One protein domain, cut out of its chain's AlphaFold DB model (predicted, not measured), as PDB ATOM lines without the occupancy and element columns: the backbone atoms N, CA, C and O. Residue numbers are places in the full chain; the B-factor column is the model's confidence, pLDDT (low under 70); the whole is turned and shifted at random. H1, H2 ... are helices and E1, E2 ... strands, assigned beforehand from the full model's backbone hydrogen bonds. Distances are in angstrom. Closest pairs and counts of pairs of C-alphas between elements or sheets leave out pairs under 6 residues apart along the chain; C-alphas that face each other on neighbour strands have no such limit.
ATOM      1  N   LEU A   3     -28.564  36.469 -14.808       91.62
ATOM      2  CA  LEU A   3     -28.606  36.685 -13.362       91.62
ATOM      3  C   LEU A   3     -29.937  36.108 -12.868       91.62
ATOM      4  O   LEU A   3     -30.990  36.593 -13.276       91.62
ATOM      5  N   TRP A   4     -29.894  35.042 -12.071       91.25
ATOM      6  CA  TRP A   4     -31.087  34.293 -11.675       91.25
ATOM      7  C   TRP A   4     -31.412  34.518 -10.198       91.25
ATOM      8  O   TRP A   4     -30.567  34.199  -9.361       91.25
ATOM      9  N   PRO A   5     -32.570  35.095  -9.828       83.88
ATOM     10  CA  PRO A   5     -32.952  35.288  -8.431       83.88
ATOM     11  C   PRO A   5     -33.337  33.938  -7.815       83.88
ATOM     12  O   PRO A   5     -34.497  33.550  -7.802       83.88
ATOM     13  N   PHE A   6     -32.344  33.187  -7.350       77.06
ATOM     14  CA  PHE A   6     -32.509  31.765  -7.034       77.06
ATOM     15  C   PHE A   6     -33.035  31.474  -5.623       77.06
ATOM     16  O   PHE A   6     -33.135  30.315  -5.228       77.06
ATOM     17  N   GLN A   7     -33.319  32.503  -4.829       70.88
ATOM     18  CA  GLN A   7     -33.674  32.316  -3.430       70.88
ATOM     19  C   GLN A   7     -35.146  32.597  -3.174       70.88
ATOM     20  O   GLN A   7     -35.625  33.713  -3.357       70.88
ATOM     21  N   THR A   8     -35.833  31.589  -2.651       70.81
ATOM     22  CA  THR A   8     -37.131  31.730  -1.997       70.81
ATOM     23  C   THR A   8     -36.910  32.191  -0.556       70.81
ATOM     24  O   THR A   8     -36.676  31.388   0.348       70.81
ATOM     25  N   MET A   9     -36.924  33.507  -0.331       81.25
ATOM     26  CA  MET A   9     -36.833  34.060   1.022       81.25
ATOM     27  C   MET A   9     -38.116  33.749   1.794       81.25
ATOM     28  O   MET A   9     -39.199  34.180   1.408       81.25
ATOM     29  N   ARG A  10     -37.985  33.033   2.911       86.25
ATOM     30  CA  ARG A  10     -39.117  32.597   3.741       86.25
ATOM     31  C   ARG A  10     -39.613  33.664   4.716       86.25
ATOM     32  O   ARG A  10     -39.716  33.422   5.919       86.25
ATOM     33  N   GLU A  11     -39.827  34.878   4.213       85.88
ATOM     34  CA  GLU A  11     -40.144  36.045   5.044       85.88
ATOM     35  C   GLU A  11     -41.430  35.868   5.842       85.88
ATOM     36  O   GLU A  11     -41.452  36.120   7.044       85.88
ATOM     37  N   ILE A  12     -42.480  35.364   5.202       86.75
ATOM     38  CA  ILE A  12     -43.781  35.171   5.842       86.75
ATOM     39  C   ILE A  12     -43.712  34.019   6.850       86.75
ATOM     40  O   ILE A  12     -44.273  34.081   7.947       86.75
ATOM     41  N   GLU A  13     -42.981  32.957   6.524       88.62
ATOM     42  CA  GLU A  13     -42.958  31.754   7.351       88.62
ATOM     43  C   GLU A  13     -42.166  31.922   8.639       88.62
ATOM     44  O   GLU A  13     -42.518  31.313   9.653       88.62
ATOM     45  N   VAL A  14     -41.148  32.786   8.651       90.81
ATOM     46  CA  VAL A  14     -40.456  33.119   9.901       90.81
ATOM     47  C   VAL A  14     -41.309  33.965  10.850       90.81
ATOM     48  O   VAL A  14     -41.031  33.963  12.054       90.81
ATOM     49  N   LEU A  15     -42.348  34.648  10.347       92.81
ATOM     50  CA  LEU A  15     -43.308  35.386  11.172       92.81
ATOM     51  C   LEU A  15     -44.282  34.432  11.868       92.81
ATOM     52  O   LEU A  15     -44.599  34.641  13.032       92.81
ATOM     53  N   SER A  16     -44.715  33.343  11.227       92.50
ATOM     54  CA  SER A  16     -45.609  32.343  11.842       92.50
ATOM     55  C   SER A  16     -45.031  30.917  11.777       92.50
ATOM     56  O   SER A  16     -45.631  30.015  11.176       92.50
ATOM     57  N   PRO A  17     -43.898  30.651  12.458       89.94
ATOM     58  CA  PRO A  17     -43.143  29.407  12.291       89.94
ATOM     59  C   PRO A  17     -43.888  28.152  12.759       89.94
ATOM     60  O   PRO A  17     -43.575  27.053  12.323       89.94
ATOM     61  N   THR A  18     -44.889  28.282  13.636       88.56
ATOM     62  CA  THR A  18     -45.695  27.148  14.126       88.56
ATOM     63  C   THR A  18     -46.803  26.717  13.158       88.56
ATOM     64  O   THR A  18     -47.432  25.678  13.376       88.56
ATOM     65  N   ARG A  19     -47.063  27.511  12.109       88.06
ATOM     66  CA  ARG A  19     -48.037  27.217  11.038       88.06
ATOM     67  C   ARG A  19     -47.406  27.117   9.655       88.06
ATOM     68  O   ARG A  19     -48.072  26.664   8.733       88.06
ATOM     69  N   ALA A  20     -46.149  27.516   9.510       86.06
ATOM     70  CA  ALA A  20     -45.424  27.369   8.265       86.06
ATOM     71  C   ALA A  20     -45.216  25.889   7.911       86.06
ATOM     72  O   ALA A  20     -44.759  25.095   8.735       86.06
ATOM     73  N   CYS A  21     -45.490  25.533   6.657       83.44
ATOM     74  CA  CYS A  21     -45.040  24.263   6.094       83.44
ATOM     75  C   CYS A  21     -43.511  24.259   5.968       83.44
ATOM     76  O   CYS A  21     -42.889  25.316   5.872       83.44
ATOM     77  N   ALA A  22     -42.874  23.090   5.943       81.88
ATOM     78  CA  ALA A  22     -41.463  23.025   5.569       81.88
ATOM     79  C   ALA A  22     -41.303  23.451   4.100       81.88
ATOM     80  O   ALA A  22     -42.122  23.073   3.260       81.88
ATOM     81  N   ALA A  23     -40.267  24.235   3.792       82.75
ATOM     82  CA  ALA A  23     -39.956  24.545   2.402       82.75
ATOM     83  C   ALA A  23     -39.516  23.278   1.655       82.75
ATOM     84  O   ALA A  23     -38.863  22.418   2.261       82.75
ATOM     85  N   PRO A  24     -39.816  23.182   0.348       82.69
ATOM     86  CA  PRO A  24     -39.169  22.215  -0.519       82.69
ATOM     87  C   PRO A  24     -37.653  22.372  -0.422       82.69
ATOM     88  O   PRO A  24     -37.130  23.486  -0.436       82.69
ATOM     89  N   ALA A  25     -36.958  21.247  -0.321       80.56
ATOM     90  CA  ALA A  25     -35.504  21.203  -0.297       80.56
ATOM     91  C   ALA A  25     -34.945  20.997  -1.709       80.56
ATOM     92  O   ALA A  25     -33.973  20.272  -1.839       80.56
ATOM     93  N   THR A  26     -35.591  21.532  -2.748       88.06
ATOM     94  CA  THR A  26     -35.157  21.474  -4.155       88.06
ATOM     95  C   THR A  26     -35.628  22.724  -4.888       88.06
ATOM     96  O   THR A  26     -36.558  23.399  -4.430       88.06
ATOM     97  N   LEU A  27     -35.027  23.024  -6.038       89.25
ATOM     98  CA  LEU A  27     -35.492  24.105  -6.899       89.25
ATOM     99  C   LEU A  27     -36.890  23.801  -7.465       89.25
ATOM    100  O   LEU A  27     -37.217  22.639  -7.725       89.25
ATOM    101  N   PRO A  28     -37.727  24.834  -7.681       89.50
ATOM    102  CA  PRO A  28     -38.969  24.684  -8.426       89.50
ATOM    103  C   PRO A  28     -38.703  24.150  -9.838       89.50
ATOM    104  O   PRO A  28     -37.848  24.673 -10.554       89.50
ATOM    105  N   GLU A  29     -39.466  23.142 -10.260       91.19
ATOM    106  CA  GLU A  29     -39.340  22.528 -11.592       91.19
ATOM    107  C   GLU A  29     -39.483  23.570 -12.712       91.19
ATOM    108  O   GLU A  29     -38.663  23.629 -13.628       91.19
ATOM    109  N   GLU A  30     -40.438  24.489 -12.558       91.50
ATOM    110  CA  GLU A  30     -40.664  25.618 -13.466       91.50
ATOM    111  C   GLU A  30     -39.420  26.496 -13.676       91.50
ATOM    112  O   GLU A  30     -39.224  27.036 -14.764       91.50
ATOM    113  N   TRP A  31     -38.540  26.637 -12.677       91.69
ATOM    114  CA  TRP A  31     -37.313  27.423 -12.831       91.69
ATOM    115  C   TRP A  31     -36.308  26.707 -13.725       91.69
ATOM    116  O   TRP A  31     -35.656  27.345 -14.554       91.69
ATOM    117  N   LEU A  32     -36.193  25.386 -13.586       93.19
ATOM    118  CA  LEU A  32     -35.321  24.572 -14.427       93.19
ATOM    119  C   LEU A  32     -35.827  24.554 -15.875       93.19
ATOM    120  O   LEU A  32     -35.027  24.705 -16.800       93.19
ATOM    121  N   GLU A  33     -37.142  24.465 -16.078       94.25
ATOM    122  CA  GLU A  33     -37.766  24.580 -17.401       94.25
ATOM    123  C   GLU A  33     -37.494  25.947 -18.044       94.25
ATOM    124  O   GLU A  33     -37.077  26.027 -19.202       94.25
ATOM    125  N   GLN A  34     -37.668  27.034 -17.288       94.69
ATOM    126  CA  GLN A  34     -37.385  28.391 -17.763       94.69
ATOM    127  C   GLN A  34     -35.905  28.573 -18.124       94.69
ATOM    128  O   GLN A  34     -35.592  29.126 -19.181       94.69
ATOM    129  N   LEU A  35     -34.985  28.084 -17.289       94.94
ATOM    130  CA  LEU A  35     -33.553  28.119 -17.581       94.94
ATOM    131  C   LEU A  35     -33.223  27.313 -18.841       94.94
ATOM    132  O   LEU A  35     -32.463  27.795 -19.682       94.94
ATOM    133  N   ALA A  36     -33.808  26.125 -19.009       95.44
ATOM    134  CA  ALA A  36     -33.605  25.298 -20.195       95.44
ATOM    135  C   ALA A  36     -34.079  26.002 -21.478       95.44
ATOM    136  O   ALA A  36     -33.390  25.944 -22.497       95.44
ATOM    137  N   LEU A  37     -35.206  26.724 -21.424       95.81
ATOM    138  CA  LEU A  37     -35.706  27.536 -22.541       95.81
ATOM    139  C   LEU A  37     -34.778  28.708 -22.892       95.81
ATOM    140  O   LEU A  37     -34.633  29.048 -24.065       95.81
ATOM    141  N   LEU A  38     -34.154  29.330 -21.888       95.75
ATOM    142  CA  LEU A  38     -33.207  30.433 -22.085       95.75
ATOM    143  C   LEU A  38     -31.844  29.971 -22.631       95.75
ATOM    144  O   LEU A  38     -31.097  30.796 -23.159       95.75
ATOM    145  N   ASP A  39     -31.512  28.686 -22.476       94.50
ATOM    146  CA  ASP A  39     -30.249  28.050 -22.882       94.50
ATOM    147  C   ASP A  39     -28.977  28.863 -22.519       94.50
ATOM    148  O   ASP A  39     -28.131  29.159 -23.377       94.50
ATOM    149  N   PRO A  40     -28.810  29.302 -21.253       95.06
ATOM    150  CA  PRO A  40     -27.675  30.124 -20.871       95.06
ATOM    151  C   PRO A  40     -26.376  29.311 -20.820       95.06
ATOM    152  O   PRO A  40     -26.312  28.229 -20.249       95.06
ATOM    153  N   ARG A  41     -25.271  29.900 -21.295       94.75
ATOM    154  CA  ARG A  41     -23.917  29.367 -21.021       94.75
ATOM    155  C   ARG A  41     -23.478  29.558 -19.568       94.75
ATOM    156  O   ARG A  41     -22.689  28.779 -19.052       94.75
ATOM    157  N   TYR A  42     -23.960  30.627 -18.936       94.81
ATOM    158  CA  TYR A  42     -23.578  31.029 -17.586       94.81
ATOM    159  C   TYR A  42     -24.814  31.472 -16.818       94.81
ATOM    160  O   TYR A  42     -25.542  32.353 -17.299       94.81
ATOM    161  N   VAL A  43     -25.003  30.894 -15.638       95.00
ATOM    162  CA  VAL A  43     -26.048  31.263 -14.684       95.00
ATOM    163  C   VAL A  43     -25.358  31.814 -13.445       95.00
ATOM    164  O   VAL A  43     -24.554  31.137 -12.813       95.00
ATOM    165  N   VAL A  44     -25.641  33.064 -13.113       92.62
ATOM    166  CA  VAL A  44     -25.137  33.695 -11.897       92.62
ATOM    167  C   VAL A  44     -26.293  33.720 -10.906       92.62
ATOM    168  O   VAL A  44     -27.286  34.397 -11.181       92.62
ATOM    169  N   PRO A  45     -26.206  33.002  -9.775       89.94
ATOM    170  CA  PRO A  45     -27.185  33.130  -8.715       89.94
ATOM    171  C   PRO A  45     -27.140  34.571  -8.195       89.94
ATOM    172  O   PRO A  45     -26.144  35.028  -7.639       89.94
ATOM    173  N   SER A  46     -28.215  35.302  -8.456       76.25
ATOM    174  CA  SER A  46     -28.451  36.664  -7.991       76.25
ATOM    175  C   SER A  46     -29.390  36.641  -6.786       76.25
ATOM    176  O   SER A  46     -30.149  35.690  -6.610       76.25
ATOM    177  N   SER A  47     -29.359  37.704  -5.984       67.12
ATOM    178  CA  SER A  47     -29.844  37.749  -4.597       67.12
ATOM    179  C   SER A  47     -28.842  37.152  -3.603       67.12
ATOM    180  O   SER A  47     -28.269  36.084  -3.821       67.12
ATOM    181  N   CYS A  48     -28.583  37.905  -2.535       64.81
ATOM    182  CA  CYS A  48     -27.595  37.561  -1.524       64.81
ATOM    183  C   CYS A  48     -28.280  36.889  -0.340       64.81
ATOM    184  O   CYS A  48     -29.211  37.454   0.238       64.81
ATOM    185  N   GLN A  49     -27.728  35.759   0.093       70.88
ATOM    186  CA  GLN A  49     -27.929  35.306   1.461       70.88
ATOM    187  C   GLN A  49     -27.337  36.367   2.389       70.88
ATOM    188  O   GLN A  49     -26.159  36.712   2.272       70.88
ATOM    189  N   PHE A  50     -28.140  36.901   3.302       74.81
ATOM    190  CA  PHE A  50     -27.624  37.676   4.422       74.81
ATOM    191  C   PHE A  50     -27.655  36.818   5.680       74.81
ATOM    192  O   PHE A  50     -28.565  36.017   5.898       74.81
ATOM    193  N   VAL A  51     -26.632  36.995   6.508       77.50
ATOM    194  CA  VAL A  51     -26.503  36.312   7.791       77.50
ATOM    195  C   VAL A  51     -26.910  37.302   8.874       77.50
ATOM    196  O   VAL A  51     -26.413  38.426   8.923       77.50
ATOM    197  N   GLN A  52     -27.851  36.889   9.714       84.62
ATOM    198  CA  GLN A  52     -28.253  37.617  10.914       84.62
ATOM    199  C   GLN A  52     -27.201  37.427  12.015       84.62
ATOM    200  O   GLN A  52     -26.173  36.777  11.821       84.62
ATOM    201  N   GLU A  53     -27.446  37.954  13.213       87.44
ATOM    202  CA  GLU A  53     -26.528  37.769  14.337       87.44
ATOM    203  C   GLU A  53     -26.209  36.273  14.574       87.44
ATOM    204  O   GLU A  53     -27.085  35.430  14.381       87.44
ATOM    205  N   PRO A  54     -25.002  35.893  15.046       88.94
ATOM    206  CA  PRO A  54     -24.595  34.480  15.122       88.94
ATOM    207  C   PRO A  54     -25.523  33.567  15.942       88.94
ATOM    208  O   PRO A  54     -25.569  32.360  15.727       88.94
ATOM    209  N   TRP A  55     -26.264  34.127  16.901       91.31
ATOM    210  CA  TRP A  55     -27.229  33.397  17.730       91.31
ATOM    211  C   TRP A  55     -28.621  33.281  17.092       91.31
ATOM    212  O   TRP A  55     -29.488  32.598  17.644       91.31
ATOM    213  N   SER A  56     -28.862  33.983  15.987       92.12
ATOM    214  CA  SER A  56     -30.167  34.091  15.360       92.12
ATOM    215  C   SER A  56     -30.600  32.759  14.770       92.12
ATOM    216  O   SER A  56     -29.916  32.160  13.945       92.12
ATOM    217  N   TRP A  57     -31.785  32.298  15.166       91.62
ATOM    218  CA  TRP A  57     -32.388  31.110  14.566       91.62
ATOM    219  C   TRP A  57     -32.790  31.343  13.108       91.62
ATOM    220  O   TRP A  57     -32.905  30.378  12.355       91.62
ATOM    221  N   TYR A  58     -32.947  32.610  12.702       91.25
ATOM    222  CA  TYR A  58     -33.227  32.968  11.323       91.25
ATOM    223  C   TYR A  58     -32.195  32.385  10.380       91.25
ATOM    224  O   TYR A  58     -32.647  31.849   9.372       91.25
ATOM    225  N   ASN A  59     -30.905  32.339  10.771       89.31
ATOM    226  CA  ASN A  59     -29.757  31.740  10.051       89.31
ATOM    227  C   ASN A  59     -29.938  30.271   9.619       89.31
ATOM    228  O   ASN A  59     -29.080  29.714   8.946       89.31
ATOM    229  N   HIS A  60     -31.053  29.646  10.000       89.88
ATOM    230  CA  HIS A  60     -31.414  28.276   9.653       89.88
ATOM    231  C   HIS A  60     -32.829  28.140   9.069       89.88
ATOM    232  O   HIS A  60     -33.272  27.028   8.807       89.88
ATOM    233  N   ALA A  61     -33.553  29.248   8.886       89.69
ATOM    234  CA  ALA A  61     -34.964  29.265   8.506       89.69
ATOM    235  C   ALA A  61     -35.265  30.042   7.209       89.69
ATOM    236  O   ALA A  61     -36.146  29.617   6.469       89.69
ATOM    237  N   PHE A  62     -34.563  31.149   6.914       88.06
ATOM    238  CA  PHE A  62     -34.916  32.015   5.771       88.06
ATOM    239  C   PHE A  62     -34.633  31.429   4.390       88.06
ATOM    240  O   PHE A  62     -35.413  31.685   3.479       88.06
ATOM    241  N   PHE A  63     -33.514  30.723   4.214       87.94
ATOM    242  CA  PHE A  63     -33.041  30.318   2.891       87.94
ATOM    243  C   PHE A  63     -32.908  28.799   2.823       87.94
ATOM    244  O   PHE A  63     -31.956  28.268   3.387       87.94
ATOM    245  N   PRO A  64     -33.847  28.096   2.169       87.81
ATOM    246  CA  PRO A  64     -33.851  26.637   2.135       87.81
ATOM    247  C   PRO A  64     -32.836  26.029   1.167       87.81
ATOM    248  O   PRO A  64     -32.481  24.866   1.326       87.81
ATOM    249  N   ILE A  65     -32.372  26.806   0.184       88.06
ATOM    250  CA  ILE A  65     -31.496  26.341  -0.894       88.06
ATOM    251  C   ILE A  65     -30.141  27.045  -0.786       88.06
ATOM    252  O   ILE A  65     -30.064  28.281  -0.780       88.06
ATOM    253  N   THR A  66     -29.076  26.247  -0.702       86.94
ATOM    254  CA  THR A  66     -27.686  26.720  -0.653       86.94
ATOM    255  C   THR A  66     -27.154  27.055  -2.048       86.94
ATOM    256  O   THR A  66     -27.739  26.648  -3.055       86.94
ATOM    257  N   TYR A  67     -26.043  27.795  -2.142       87.50
ATOM    258  CA  TYR A  67     -25.399  28.020  -3.439       87.50
ATOM    259  C   TYR A  67     -24.900  26.704  -4.037       87.50
ATOM    260  O   TYR A  67     -25.072  26.493  -5.238       87.50
ATOM    261  N   GLY A  68     -24.338  25.812  -3.209       88.69
ATOM    262  CA  GLY A  68     -23.907  24.483  -3.649       88.69
ATOM    263  C   GLY A  68     -25.054  23.669  -4.245       88.69
ATOM    264  O   GLY A  68     -24.947  23.170  -5.360       88.69
ATOM    265  N   GLN A  69     -26.196  23.625  -3.557       89.56
ATOM    266  CA  GLN A  69     -27.370  22.906  -4.036       89.56
ATOM    267  C   GLN A  69     -27.938  23.506  -5.330       89.56
ATOM    268  O   GLN A  69     -28.258  22.776  -6.267       89.56
ATOM    269  N   PHE A  70     -28.038  24.837  -5.408       91.75
ATOM    270  CA  PHE A  70     -28.459  25.508  -6.638       91.75
ATOM    271  C   PHE A  70     -27.550  25.143  -7.814       91.75
ATOM    272  O   PHE A  70     -28.037  24.860  -8.908       91.75
ATOM    273  N   GLN A  71     -26.233  25.133  -7.587       93.00
ATOM    274  CA  GLN A  71     -25.268  24.727  -8.598       93.00
ATOM    275  C   GLN A  71     -25.492  23.281  -9.049       93.00
ATOM    276  O   GLN A  71     -25.593  23.038 -10.251       93.00
ATOM    277  N   GLU A  72     -25.597  22.342  -8.110       93.69
ATOM    278  CA  GLU A  72     -25.785  20.920  -8.405       93.69
ATOM    279  C   GLU A  72     -27.038  20.667  -9.255       93.69
ATOM    280  O   GLU A  72     -26.961  19.996 -10.286       93.69
ATOM    281  N   GLU A  73     -28.181  21.237  -8.869       94.69
ATOM    282  CA  GLU A  73     -29.449  21.022  -9.571       94.69
ATOM    283  C   GLU A  73     -29.478  21.685 -10.959       94.69
ATOM    284  O   GLU A  73     -29.931  21.072 -11.931       94.69
ATOM    285  N   VAL A  74     -28.952  22.909 -11.093       95.12
ATOM    286  CA  VAL A  74     -28.915  23.616 -12.384       95.12
ATOM    287  C   VAL A  74     -27.939  22.960 -13.356       95.12
ATOM    288  O   VAL A  74     -28.281  22.789 -14.525       95.12
ATOM    289  N   GLU A  75     -26.738  22.578 -12.914       96.19
ATOM    290  CA  GLU A  75     -25.747  21.939 -13.793       96.19
ATOM    291  C   GLU A  75     -26.164  20.510 -14.180       96.19
ATOM    292  O   GLU A  75     -25.850  20.061 -15.285       96.19
ATOM    293  N   ALA A  76     -26.938  19.819 -13.334       96.00
ATOM    294  CA  ALA A  76     -27.564  18.546 -13.691       96.00
ATOM    295  C   ALA A  76     -28.653  18.708 -14.768       96.00
ATOM    296  O   ALA A  76     -28.704  17.918 -15.714       96.00
ATOM    297  N   ALA A  77     -29.505  19.732 -14.652       95.44
ATOM    298  CA  ALA A  77     -30.582  19.996 -15.609       95.44
ATOM    299  C   ALA A  77     -30.082  20.616 -16.929       95.44
ATOM    300  O   ALA A  77     -30.643  20.355 -17.996       95.44
ATOM    301  N   LEU A  78     -29.017  21.422 -16.879       96.31
ATOM    302  CA  LEU A  78     -28.417  22.105 -18.024       96.31
ATOM    303  C   LEU A  78     -26.911  21.780 -18.132       96.31
ATOM    304  O   LEU A  78     -26.076  22.620 -17.795       96.31
ATOM    305  N   PRO A  79     -26.514  20.632 -18.717       93.88
ATOM    306  CA  PRO A  79     -25.113  20.179 -18.732       93.88
ATOM    307  C   PRO A  79     -24.118  21.087 -19.477       93.88
ATOM    308  O   PRO A  79     -22.908  20.881 -19.411       93.88
ATOM    309  N   ARG A  80     -24.617  22.053 -20.260       93.38
ATOM    310  CA  ARG A  80     -23.800  23.043 -20.986       93.38
ATOM    311  C   ARG A  80     -23.692  24.381 -20.256       93.38
ATOM    312  O   ARG A  80     -22.875  25.211 -20.660       93.38
ATOM    313  N   ALA A  81     -24.530  24.610 -19.249       95.06
ATOM    314  CA  ALA A  81     -24.478  25.800 -18.423       95.06
ATOM    315  C   ALA A  81     -23.412  25.625 -17.338       95.06
ATOM    316  O   ALA A  81     -23.116  24.514 -16.908       95.06
ATOM    317  N   ARG A  82     -22.829  26.739 -16.896       94.81
ATOM    318  CA  ARG A  82     -21.992  26.786 -15.695       94.81
ATOM    319  C   ARG A  82     -22.591  27.758 -14.701       94.81
ATOM    320  O   ARG A  82     -22.924  28.888 -15.080       94.81
ATOM    321  N   VAL A  83     -22.692  27.336 -13.449       94.00
ATOM    322  CA  VAL A  83     -23.114  28.218 -12.364       94.00
ATOM    323  C   VAL A  83     -21.900  28.973 -11.830       94.00
ATOM    324  O   VAL A  83     -20.823  28.410 -11.649       94.00
ATOM    325  N   LEU A  84     -22.045  30.284 -11.639       91.88
ATOM    326  CA  LEU A  84     -20.951  31.168 -11.245       91.88
ATOM    327  C   LEU A  84     -21.341  32.036 -10.057       91.88
ATOM    328  O   LEU A  84     -22.004  33.059 -10.215       91.88
ATOM    329  N   ARG A  85     -20.874  31.657  -8.865       88.44
ATOM    330  CA  ARG A  85     -21.012  32.467  -7.651       88.44
ATOM    331  C   ARG A  85     -20.108  33.702  -7.735       88.44
ATOM    332  O   ARG A  85     -18.883  33.593  -7.749       88.44
ATOM    333  N   MET A  86     -20.715  34.886  -7.771       88.06
ATOM    334  CA  MET A  86     -20.005  36.167  -7.768       88.06
ATOM    335  C   MET A  86     -19.950  36.738  -6.347       88.06
ATOM    336  O   MET A  86     -20.814  37.514  -5.947       88.06
ATOM    337  N   ASN A  87     -18.938  36.334  -5.575       87.12
ATOM    338  CA  ASN A  87     -18.696  36.869  -4.231       87.12
ATOM    339  C   ASN A  87     -18.284  38.355  -4.258       87.12
ATOM    340  O   ASN A  87     -17.804  38.840  -5.287       87.12
ATOM    341  N   PRO A  88     -18.419  39.085  -3.132       87.00
ATOM    342  CA  PRO A  88     -17.988  40.477  -3.037       87.00
ATOM    343  C   PRO A  88     -16.555  40.704  -3.548       87.00
ATOM    344  O   PRO A  88     -15.652  39.902  -3.310       87.00
ATOM    345  N   SER A  89     -16.353  41.823  -4.247       89.31
ATOM    346  CA  SER A  89     -15.135  42.218  -4.983       89.31
ATOM    347  C   SER A  89     -14.797  41.409  -6.242       89.31
ATOM    348  O   SER A  89     -14.040  41.921  -7.067       89.31
ATOM    349  N   LEU A  90     -15.343  40.201  -6.443       90.62
ATOM    350  CA  LEU A  90     -15.044  39.424  -7.647       90.62
ATOM    351  C   LEU A  90     -15.611  40.110  -8.889       90.62
ATOM    352  O   LEU A  90     -16.764  40.537  -8.924       90.62
ATOM    353  N   SER A  91     -14.784  40.180  -9.926       92.56
ATOM    354  CA  SER A  91     -15.112  40.817 -11.192       92.56
ATOM    355  C   SER A  91     -14.873  39.848 -12.348       92.56
ATOM    356  O   SER A  91     -14.044  38.935 -12.277       92.56
ATOM    357  N   PHE A  92     -15.633  40.037 -13.421       93.06
ATOM    358  CA  PHE A  92     -15.533  39.226 -14.623       93.06
ATOM    359  C   PHE A  92     -15.636  40.112 -15.859       93.06
ATOM    360  O   PHE A  92     -16.440  41.043 -15.906       93.06
ATOM    361  N   GLU A  93     -14.856  39.776 -16.878       94.06
ATOM    362  CA  GLU A  93     -14.977  40.326 -18.219       94.06
ATOM    363  C   GLU A  93     -15.879  39.415 -19.051       94.06
ATOM    364  O   GLU A  93     -15.615  38.219 -19.216       94.06
ATOM    365  N   LEU A  94     -16.969  39.991 -19.558       92.00
ATOM    366  CA  LEU A  94     -17.878  39.328 -20.483       92.00
ATOM    367  C   LEU A  94     -17.465  39.648 -21.920       92.00
ATOM    368  O   LEU A  94     -17.636  40.770 -22.395       92.00
ATOM    369  N   GLU A  95     -16.956  38.640 -22.617       90.38
ATOM    370  CA  GLU A  95     -16.681  38.687 -24.049       90.38
ATOM    371  C   GLU A  95     -17.867  38.101 -24.840       90.38
ATOM    372  O   GLU A  95     -18.841  37.588 -24.284       90.38
ATOM    373  N   ARG A  96     -17.800  38.165 -26.176       87.88
ATOM    374  CA  ARG A  96     -18.872  37.677 -27.063       87.88
ATOM    375  C   ARG A  96     -19.207  36.199 -26.834       87.88
ATOM    376  O   ARG A  96     -20.360  35.801 -26.986       87.88
ATOM    377  N   ASP A  97     -18.203  35.386 -26.538       87.88
ATOM    378  CA  ASP A  97     -18.308  33.933 -26.440       87.88
ATOM    379  C   ASP A  97     -17.748  33.349 -25.138       87.88
ATOM    380  O   ASP A  97     -17.923  32.149 -24.906       87.88
ATOM    381  N   SER A  98     -17.143  34.171 -24.277       90.06
ATOM    382  CA  SER A  98     -16.503  33.723 -23.044       90.06
ATOM    383  C   SER A  98     -16.758  34.665 -21.868       90.06
ATOM    384  O   SER A  98     -17.092  35.835 -22.042       90.06
ATOM    385  N   LEU A  99     -16.615  34.129 -20.660       92.44
ATOM    386  CA  LEU A  99     -16.542  34.903 -19.427       92.44
ATOM    387  C   LEU A  99     -15.205  34.592 -18.750       92.44
ATOM    388  O   LEU A  99     -14.869  33.418 -18.563       92.44
ATOM    389  N   ARG A 100     -14.444  35.629 -18.396       92.69
ATOM    390  CA  ARG A 100     -13.113  35.501 -17.786       92.69
ATOM    391  C   ARG A 100     -13.072  36.225 -16.452       92.69
ATOM    392  O   ARG A 100     -13.608  37.319 -16.334       92.69
ATOM    393  N   ALA A 101     -12.443  35.613 -15.451       92.44
ATOM    394  CA  ALA A 101     -12.197  36.286 -14.181       92.44
ATOM    395  C   ALA A 101     -11.246  37.471 -14.405       92.44
ATOM    396  O   ALA A 101     -10.224  37.320 -15.076       92.44
ATOM    397  N   ALA A 102     -11.592  38.626 -13.845       94.12
ATOM    398  CA  ALA A 102     -10.775  39.831 -13.869       94.12
ATOM    399  C   ALA A 102     -10.214  40.129 -12.470       94.12
ATOM    400  O   ALA A 102     -10.464  39.402 -11.504       94.12
ATOM    401  N   ALA A 103      -9.387  41.173 -12.368       93.12
ATOM    402  CA  ALA A 103      -8.821  41.579 -11.088       93.12
ATOM    403  C   ALA A 103      -9.943  42.020 -10.126       93.12
ATOM    404  O   ALA A 103     -10.802  42.810 -10.537       93.12
TER     405      ALA A 103
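Overview. This is residues 3 to 103 of the 284 residues of an uncharacterized protein of Janthinobacterium sp (UniProt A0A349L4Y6). A flat slab rich in loops: the short parallel strands E1 and E2 lie near its middle with H2 and H4 to one side of them, the small hairpin E3 and E4 makes one end of the long axis, and H1, H3 and their loops make the other. The 101 printed residues hold four named helices and four named strands, in the order E1 H1 H2 E2 H3 H4 E3 E4; the class is mixed, with 44 residues in named elements, under half. The whole is only just loose, close to compact, with a radius of gyration of the C-alphas of 15.7 A and spans of 50 by 32 by 17 A.

Arrangement. Begin at E1, residues 3 to 5, parallel to E2, residues 42 to 46, where N 4 and O 44 are 2.8 A apart. Between them H1, residues 11 to 15, and H2, residues 29 to 38, complete a strand-helix-strand unit, two parallel neighbour strands joined through helices, with a right-handed crossover. H1 is close but not clearly touching H3, residues 57 to 60; their closest C-alphas, Val 14 and Tyr 58, are 7.4 A apart. H2 only just touches H4, residues 67 to 77, with 3 pairs of C-alphas within 8 A, the closest Leu 32 and Ala 77 at 6.7 A, at a steep tilt of 66 degrees, the same way. Residues 82 to 83 pair in parallel with residues 42 to 43 of E2. E3, residues 92 to 94, and E4, residues 99 to 101, form an antiparallel hairpin, N 93 to O 100 at 2.8 A. Every O i to N i+4 pair is within hydrogen-bond range in H2 and H4; H1 has 0 of 1, beside 1 of 2 O i to N i+3 pairs, and H3 is too short for an i+4 pair.

Along the chain. Find C-alpha 3 at (-28.606, 36.685, -13.362), where E1 begins its 6.7 A. Then come H1, 6.9 A, H2, 14.5 A, E2, 12.1 A, and H3, 5.8 A. H4 starts at C-alpha 67, (-25.399, 28.020, -3.439), and runs 15.5 A. After E3, 6.3 A, E4 runs 7.0 A to C-alpha 101 at (-12.197, 36.286, -14.181).

Size, cuts and confidence. The C-alphas of Thr 18 and Arg 96 are the two farthest apart, 50.3 A. The printed part has no cut; its long links are H1 to H2 and H4 to E3. Look for low confidence at residues 47 to 48, under 70; the mean pLDDT of the printed part is 89.0.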